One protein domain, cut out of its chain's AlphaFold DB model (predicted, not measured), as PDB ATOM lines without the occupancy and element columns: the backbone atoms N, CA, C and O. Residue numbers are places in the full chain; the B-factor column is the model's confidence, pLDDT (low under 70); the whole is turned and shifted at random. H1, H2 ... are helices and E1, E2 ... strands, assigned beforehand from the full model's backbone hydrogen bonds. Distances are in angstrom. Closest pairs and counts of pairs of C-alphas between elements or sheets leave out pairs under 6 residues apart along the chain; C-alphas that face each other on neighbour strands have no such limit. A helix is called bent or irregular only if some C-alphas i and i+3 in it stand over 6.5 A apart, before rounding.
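Overview. This is residues 2 to 63 of the 108 residues of the protein "Putative cytochrome P450" of Helianthus annuus (UniProt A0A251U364). After a long lead-in with no named element, residues 2 to 20, two helices, H1 and H2, make a corner, and residues 35 to 40 of H2 pack on a two-strand hairpin, E1 and E2. The 62 printed residues hold H1, H2, E1, E2 in that order, mixed helices and strands, with under half in named elements. The whole is compact, radius of gyration of the C-alphas 12.1 A, spanning 43 by 26 by 17 A.

Along the chain. H1, residues 21 to 26, begins at C-alpha (53.452, -21.243, 31.537). H2, residues 28 to 41, is 18.8 A long and irregular: C-alphas 29 and 32 are 8.7 A apart. E1 is residues 45 to 48; E2, residues 58 to 61, ends at C-alpha (42.659, -35.173, 34.118).

Arrangement. H1 and H2 are close but not clearly touching, closest C-alphas Leu 24 and Leu 31, 7.1 A, at a steep tilt of 59 degrees, opposite ways. The closest C-alphas of H2 and E1 are Leu 39 and Phe 46, 5.9 A. E1 and E2 form an antiparallel hairpin at 164 degrees, with N 46 and O 60 within hydrogen-bond range, 2.8 A. Every O i to N i+4 pair is within range in H1, 8 of 10 in H2.

Size, cuts and confidence. The farthest C-alphas, Tyr 2 and Phe 53, are 43.0 A apart. The printed part has no cut and no long link. pLDDT is under 70 at residues 2 to 12 and 54.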
ATOM      1  N   TYR A   2      20.852 -19.726  35.016       37.44
ATOM      2  CA  TYR A   2      22.243 -20.139  34.781       37.44
ATOM      3  C   TYR A   2      22.774 -19.401  33.551       37.44
ATOM      4  O   TYR A   2      22.369 -19.682  32.424       37.44
ATOM      5  N   ILE A   3      23.631 -18.405  33.773       47.59
ATOM      6  CA  ILE A   3      24.217 -17.595  32.703       47.59
ATOM      7  C   ILE A   3      25.185 -18.482  31.913       47.59
ATOM      8  O   ILE A   3      26.262 -18.823  32.396       47.59
ATOM      9  N   HIS A   4      24.816 -18.838  30.682       40.09
ATOM     10  CA  HIS A   4      25.749 -19.374  29.694       40.09
ATOM     11  C   HIS A   4      26.768 -18.277  29.345       40.09
ATOM     12  O   HIS A   4      26.572 -17.481  28.426       40.09
ATOM     13  N   LYS A   5      27.872 -18.199  30.100       46.78
ATOM     14  CA  LYS A   5      29.055 -17.443  29.676       46.78
ATOM     15  C   LYS A   5      29.572 -18.121  28.411       46.78
ATOM     16  O   LYS A   5      30.057 -19.246  28.465       46.78
ATOM     17  N   LYS A   6      29.448 -17.430  27.277       42.44
ATOM     18  CA  LYS A   6      30.012 -17.815  25.977       42.44
ATOM     19  C   LYS A   6      31.488 -18.182  26.188       42.44
ATOM     20  O   LYS A   6      32.309 -17.297  26.441       42.44
ATOM     21  N   GLN A   7      31.801 -19.478  26.188       50.62
ATOM     22  CA  GLN A   7      33.156 -19.969  26.424       50.62
ATOM     23  C   GLN A   7      34.028 -19.468  25.275       50.62
ATOM     24  O   GLN A   7      33.814 -19.822  24.117       50.62
ATOM     25  N   ARG A   8      34.978 -18.577  25.578       53.25
ATOM     26  CA  ARG A   8      36.034 -18.261  24.615       53.25
ATOM     27  C   ARG A   8      36.818 -19.550  24.399       53.25
ATOM     28  O   ARG A   8      37.129 -20.236  25.370       53.25
ATOM     29  N   VAL A   9      37.120 -19.877  23.147       54.75
ATOM     30  CA  VAL A   9      38.093 -20.929  22.846       54.75
ATOM     31  C   VAL A   9      39.404 -20.483  23.487       54.75
ATOM     32  O   VAL A   9      39.937 -19.426  23.156       54.75
ATOM     33  N   VAL A  10      39.847 -21.229  24.491       63.03
ATOM     34  CA  VAL A  10      41.082 -20.994  25.227       63.03
ATOM     35  C   VAL A  10      41.986 -22.141  24.830       63.03
ATOM     36  O   VAL A  10      42.101 -23.139  25.531       63.03
ATOM     37  N   THR A  11      42.600 -22.013  23.662       62.91
ATOM     38  CA  THR A  11      43.730 -22.853  23.289       62.91
ATOM     39  C   THR A  11      44.955 -22.299  24.006       62.91
ATOM     40  O   THR A  11      45.373 -21.174  23.716       62.91
ATOM     41  N   PRO A  12      45.527 -23.027  24.974       66.12
ATOM     42  CA  PRO A  12      46.746 -22.580  25.616       66.12
ATOM     43  C   PRO A  12      47.858 -22.549  24.569       66.12
ATOM     44  O   PRO A  12      48.211 -23.568  23.976       66.12
ATOM     45  N   THR A  13      48.383 -21.352  24.310       73.81
ATOM     46  CA  THR A  13      49.493 -21.165  23.378       73.81
ATOM     47  C   THR A  13      50.704 -21.915  23.909       73.81
ATOM     48  O   THR A  13      51.173 -21.630  25.012       73.81
ATOM     49  N   ASN A  14      51.203 -22.869  23.127       73.12
ATOM     50  CA  ASN A  14      52.433 -23.577  23.436       73.12
ATOM     51  C   ASN A  14      53.619 -22.777  22.887       73.12
ATOM     52  O   ASN A  14      53.909 -22.826  21.692       73.12
ATOM     53  N   TRP A  15      54.281 -22.015  23.753       76.50
ATOM     54  CA  TRP A  15      55.483 -21.270  23.394       76.50
ATOM     55  C   TRP A  15      56.690 -22.214  23.314       76.50
ATOM     56  O   TRP A  15      56.831 -23.081  24.174       76.50
ATOM     57  N   PRO A  16      57.609 -22.028  22.349       73.94
ATOM     58  CA  PRO A  16      58.737 -22.942  22.154       73.94
ATOM     59  C   PRO A  16      59.680 -23.031  23.366       73.94
ATOM     60  O   PRO A  16      60.273 -24.077  23.599       73.94
ATOM     61  N   VAL A  17      59.797 -21.954  24.155       77.31
ATOM     62  CA  VAL A  17      60.681 -21.896  25.338       77.31
ATOM     63  C   VAL A  17      59.907 -22.034  26.652       77.31
ATOM     64  O   VAL A  17      60.341 -22.731  27.567       77.31
ATOM     65  N   PHE A  18      58.753 -21.372  26.750       74.06
ATOM     66  CA  PHE A  18      57.992 -21.253  27.998       74.06
ATOM     67  C   PHE A  18      56.805 -22.219  28.103       74.06
ATOM     68  O   PHE A  18      56.112 -22.215  29.122       74.06
ATOM     69  N   GLY A  19      56.535 -23.013  27.066       81.06
ATOM     70  CA  GLY A  19      55.376 -23.897  27.024       81.06
ATOM     71  C   GLY A  19      54.072 -23.125  27.223       81.06
ATOM     72  O   GLY A  19      53.861 -22.061  26.634       81.06
ATOM     73  N   THR A  20      53.206 -23.637  28.092       79.94
ATOM     74  CA  THR A  20      51.918 -23.024  28.455       79.94
ATOM     75  C   THR A  20      52.002 -22.115  29.690       79.94
ATOM     76  O   THR A  20      51.004 -21.510  30.087       79.94
ATOM     77  N   THR A  21      53.191 -21.985  30.288       77.00
ATOM     78  CA  THR A  21      53.452 -21.243  31.537       77.00
ATOM     79  C   THR A  21      53.025 -19.767  31.501       77.00
ATOM     80  O   THR A  21      52.335 -19.337  32.426       77.00
ATOM     81  N   PRO A  22      53.340 -18.963  30.459       76.62
ATOM     82  CA  PRO A  22      52.980 -17.541  30.437       76.62
ATOM     83  C   PRO A  22      51.465 -17.336  30.387       76.62
ATOM     84  O   PRO A  22      50.920 -16.440  31.029       76.62
ATOM     85  N   THR A  23      50.770 -18.210  29.659       78.25
ATOM     86  CA  THR A  23      49.313 -18.188  29.529       78.25
ATOM     87  C   THR A  23      48.637 -18.469  30.872       78.25
ATOM     88  O   THR A  23      47.640 -17.825  31.201       78.25
ATOM     89  N   LEU A  24      49.206 -19.372  31.676       76.94
ATOM     90  CA  LEU A  24      48.732 -19.661  33.028       76.94
ATOM     91  C   LEU A  24      48.966 -18.474  33.977       76.94
ATOM     92  O   LEU A  24      48.059 -18.105  34.717       76.94
ATOM     93  N   LEU A  25      50.139 -17.833  33.906       77.69
ATOM     94  CA  LEU A  25      50.496 -16.681  34.749       77.69
ATOM     95  C   LEU A  25      49.592 -15.465  34.517       77.69
ATOM     96  O   LEU A  25      49.118 -14.857  35.473       77.69
ATOM     97  N   VAL A  26      49.285 -15.126  33.263       81.12
ATOM     98  CA  VAL A  26      48.360 -14.017  32.954       81.12
ATOM     99  C   VAL A  26      46.953 -14.305  33.492       81.12
ATOM    100  O   VAL A  26      46.254 -13.412  33.976       81.12
ATOM    101  N   ASN A  27      46.545 -15.573  33.464       80.62
ATOM    102  CA  ASN A  27      45.262 -16.024  33.991       80.62
ATOM    103  C   ASN A  27      45.338 -16.458  35.469       80.62
ATOM    104  O   ASN A  27      44.378 -17.044  35.965       80.62
ATOM    105  N   ALA A  28      46.416 -16.114  36.195       76.31
ATOM    106  CA  ALA A  28      46.624 -16.490  37.598       76.31
ATOM    107  C   ALA A  28      45.476 -16.029  38.524       76.31
ATOM    108  O   ALA A  28      45.046 -16.727  39.439       76.31
ATOM    109  N   HIS A  29      44.912 -14.857  38.234       79.50
ATOM    110  CA  HIS A  29      43.776 -14.289  38.961       79.50
ATOM    111  C   HIS A  29      42.467 -15.092  38.795       79.50
ATOM    112  O   HIS A  29      41.534 -14.923  39.573       79.50
ATOM    113  N   ARG A  30      42.376 -15.951  37.770       81.44
ATOM    114  CA  ARG A  30      41.210 -16.789  37.439       81.44
ATOM    115  C   ARG A  30      41.630 -18.224  37.122       81.44
ATOM    116  O   ARG A  30      41.009 -18.861  36.274       81.44
ATOM    117  N   LEU A  31      42.659 -18.744  37.805       77.75
ATOM    118  CA  LEU A  31      43.240 -20.063  37.508       77.75
ATOM    119  C   LEU A  31      42.187 -21.151  37.433       77.75
ATOM    120  O   LEU A  31      42.128 -21.849  36.433       77.75
ATOM    121  N   HIS A  32      41.326 -21.245  38.445       77.31
ATOM    122  CA  HIS A  32      40.303 -22.283  38.517       77.31
ATOM    123  C   HIS A  32      39.304 -22.213  37.349       77.31
ATOM    124  O   HIS A  32      38.957 -23.228  36.745       77.31
ATOM    125  N   GLU A  33      38.834 -21.014  36.995       81.56
ATOM    126  CA  GLU A  33      37.914 -20.844  35.863       81.56
ATOM    127  C   GLU A  33      38.612 -21.113  34.522       81.56
ATOM    128  O   GLU A  33      38.016 -21.689  33.607       81.56
ATOM    129  N   TYR A  34      39.878 -20.707  34.408       81.94
ATOM    130  CA  TYR A  34      40.712 -20.914  33.233       81.94
ATOM    131  C   TYR A  34      40.998 -22.402  33.006       81.94
ATOM    132  O   TYR A  34      40.714 -22.910  31.924       81.94
ATOM    133  N   THR A  35      41.476 -23.122  34.024       78.19
ATOM    134  CA  THR A  35      41.759 -24.562  33.944       78.19
ATOM    135  C   THR A  35      40.499 -25.361  33.655       78.19
ATOM    136  O   THR A  35      40.527 -26.211  32.774       78.19
ATOM    137  N   THR A  36      39.373 -25.033  34.295       82.19
ATOM    138  CA  THR A  36      38.076 -25.661  33.991       82.19
ATOM    139  C   THR A  36      37.698 -25.461  32.522       82.19
ATOM    140  O   THR A  36      37.286 -26.400  31.849       82.19
ATOM    141  N   SER A  37      37.875 -24.250  31.987       82.81
ATOM    142  CA  SER A  37      37.562 -23.952  30.582       82.81
ATOM    143  C   SER A  37      38.471 -24.704  29.605       82.81
ATOM    144  O   SER A  37      37.997 -25.159  28.566       82.81
ATOM    145  N   VAL A  38      39.757 -24.846  29.940       81.88
ATOM    146  CA  VAL A  38      40.728 -25.621  29.155       81.88
ATOM    147  C   VAL A  38      40.389 -27.113  29.195       81.88
ATOM    148  O   VAL A  38      40.355 -27.744  28.143       81.88
ATOM    149  N   LEU A  39      40.052 -27.658  30.367       82.19
ATOM    150  CA  LEU A  39      39.659 -29.062  30.539       82.19
ATOM    151  C   LEU A  39      38.375 -29.400  29.780       82.19
ATOM    152  O   LEU A  39      38.306 -30.425  29.105       82.19
ATOM    153  N   LEU A  40      37.372 -28.519  29.824       82.88
ATOM    154  CA  LEU A  40      36.140 -28.697  29.052       82.88
ATOM    155  C   LEU A  40      36.414 -28.739  27.542       82.88
ATOM    156  O   LEU A  40      35.782 -29.512  26.825       82.88
ATOM    157  N   GLN A  41      37.379 -27.955  27.057       81.94
ATOM    158  CA  GLN A  41      37.774 -27.957  25.644       81.94
ATOM    159  C   GLN A  41      38.625 -29.172  25.271       81.94
ATOM    160  O   GLN A  41      38.484 -29.706  24.172       81.94
ATOM    161  N   SER A  42      39.475 -29.645  26.181       79.38
ATOM    162  CA  SER A  42      40.356 -30.793  25.966       79.38
ATOM    163  C   SER A  42      39.697 -32.142  26.287       79.38
ATOM    164  O   SER A  42      40.379 -33.160  26.374       79.38
ATOM    165  N   ARG A  43      38.363 -32.166  26.435       80.88
ATOM    166  CA  ARG A  43      37.550 -33.360  26.746       80.88
ATOM    167  C   ARG A  43      37.924 -34.029  28.075       80.88
ATOM    168  O   ARG A  43      37.742 -35.229  28.226       80.88
ATOM    169  N   GLY A  44      38.415 -33.245  29.030       80.69
ATOM    170  CA  GLY A  44      38.710 -33.682  30.392       80.69
ATOM    171  C   GLY A  44      40.182 -33.960  30.675       80.69
ATOM    172  O   GLY A  44      40.549 -33.997  31.841       80.69
ATOM    173  N   THR A  45      41.042 -34.060  29.659       82.44
ATOM    174  CA  THR A  45      42.477 -34.318  29.866       82.44
ATOM    175  C   THR A  45      43.307 -33.235  29.198       82.44
ATOM    176  O   THR A  45      43.166 -32.977  28.005       82.44
ATOM    177  N   PHE A  46      44.154 -32.556  29.963       85.00
ATOM    178  CA  PHE A  46      44.979 -31.448  29.503       85.00
ATOM    179  C   PHE A  46      46.415 -31.590  30.004       85.00
ATOM    180  O   PHE A  46      46.654 -31.760  31.197       85.00
ATOM    181  N   MET A  47      47.380 -31.461  29.097       82.81
ATOM    182  CA  MET A  47      48.797 -31.468  29.442       82.81
ATOM    183  C   MET A  47      49.326 -30.035  29.492       82.81
ATOM    184  O   MET A  47      49.442 -29.361  28.466       82.81
ATOM    185  N   PHE A  48      49.673 -29.589  30.691       82.56
ATOM    186  CA  PHE A  48      50.433 -28.370  30.908       82.56
ATOM    187  C   PHE A  48      51.903 -28.633  30.605       82.56
ATOM    188  O   PHE A  48      52.492 -29.568  31.144       82.56
ATOM    189  N   LYS A  49      52.491 -27.793  29.751       81.94
ATOM    190  CA  LYS A  49      53.924 -27.813  29.462       81.94
ATOM    191  C   LYS A  49      54.618 -26.667  30.172       81.94
ATOM    192  O   LYS A  49      54.244 -25.505  29.980       81.94
ATOM    193  N   GLY A  50      55.620 -27.006  30.971       77.81
ATOM    194  CA  GLY A  50      56.443 -26.031  31.671       77.81
ATOM    195  C   GLY A  50      57.502 -25.399  30.766       77.81
ATOM    196  O   GLY A  50      57.499 -25.548  29.544       77.81
ATOM    197  N   LEU A  51      58.450 -24.696  31.385       79.81
ATOM    198  CA  LEU A  51      59.689 -24.286  30.719       79.81
ATOM    199  C   LEU A  51      60.415 -25.517  30.159       79.81
ATOM    200  O   LEU A  51      60.593 -26.499  30.886       79.81
ATOM    201  N   LEU A  52      60.918 -25.420  28.924       73.94
ATOM    202  CA  LEU A  52      61.621 -26.511  28.228       73.94
ATOM    203  C   LEU A  52      62.739 -27.146  29.078       73.94
ATOM    204  O   LEU A  52      62.960 -28.351  29.033       73.94
ATOM    205  N   PHE A  53      63.423 -26.332  29.884       72.00
ATOM    206  CA  PHE A  53      64.569 -26.747  30.700       72.00
ATOM    207  C   PHE A  53      64.204 -27.152  32.132       72.00
ATOM    208  O   PHE A  53      65.039 -27.706  32.844       72.00
ATOM    209  N   ALA A  54      62.981 -26.870  32.583       69.38
ATOM    210  CA  ALA A  54      62.582 -27.136  33.963       69.38
ATOM    211  C   ALA A  54      61.945 -28.524  34.144       69.38
ATOM    212  O   ALA A  54      61.909 -29.034  35.268       69.38
ATOM    213  N   ASN A  55      61.496 -29.152  33.045       70.00
ATOM    214  CA  ASN A  55      60.766 -30.424  33.047       70.00
ATOM    215  C   ASN A  55      59.633 -30.399  34.092       70.00
ATOM    216  O   ASN A  55      59.619 -31.175  35.047       70.00
ATOM    217  N   MET A  56      58.762 -29.394  33.958       74.94
ATOM    218  CA  MET A  56      57.617 -29.122  34.837       74.94
ATOM    219  C   MET A  56      56.308 -29.418  34.101       74.94
ATOM    220  O   MET A  56      55.347 -28.652  34.181       74.94
ATOM    221  N   ASP A  57      56.305 -30.488  33.314       82.12
ATOM    222  CA  ASP A  57      55.115 -30.908  32.593       82.12
ATOM    223  C   ASP A  57      54.142 -31.554  33.585       82.12
ATOM    224  O   ASP A  57      54.535 -32.349  34.440       82.12
ATOM    225  N   MET A  58      52.869 -31.175  33.506       80.00
ATOM    226  CA  MET A  58      51.839 -31.607  34.445       80.00
ATOM    227  C   MET A  58      50.594 -32.036  33.687       80.00
ATOM    228  O   MET A  58      50.084 -31.307  32.836       80.00
ATOM    229  N   LEU A  59      50.095 -33.229  34.000       84.94
ATOM    230  CA  LEU A  59      48.863 -33.744  33.425       84.94
ATOM    231  C   LEU A  59      47.696 -33.431  34.358       84.94
ATOM    232  O   LEU A  59      47.686 -33.835  35.517       84.94
ATOM    233  N   PHE A  60      46.700 -32.739  33.826       83.38
ATOM    234  CA  PHE A  60      45.415 -32.533  34.469       83.38
ATOM    235  C   PHE A  60      44.408 -33.469  33.812       83.38
ATOM    236  O   PHE A  60      44.265 -33.456  32.591       83.38
ATOM    237  N   THR A  61      43.714 -34.278  34.605       86.44
ATOM    238  CA  THR A  61      42.659 -35.173  34.118       86.44
ATOM    239  C   THR A  61      41.428 -35.056  35.008       86.44
ATOM    240  O   THR A  61      41.537 -34.942  36.229       86.44
ATOM    241  N   THR A  62      40.257 -35.043  34.382       86.56
ATOM    242  CA  THR A  62      38.946 -35.159  35.025       86.56
ATOM    243  C   THR A  62      38.297 -36.510  34.732       86.56
ATOM    244  O   THR A  62      37.138 -36.706  35.092       86.56
ATOM    245  N   ASP A  63      38.995 -37.417  34.039       87.00
ATOM    246  CA  ASP A  63      38.477 -38.752  33.760       87.00
ATOM    247  C   ASP A  63      38.502 -39.584  35.055       87.00
ATOM    248  O   ASP A  63      39.574 -39.782  35.639       87.00
TER     249      ASP A  63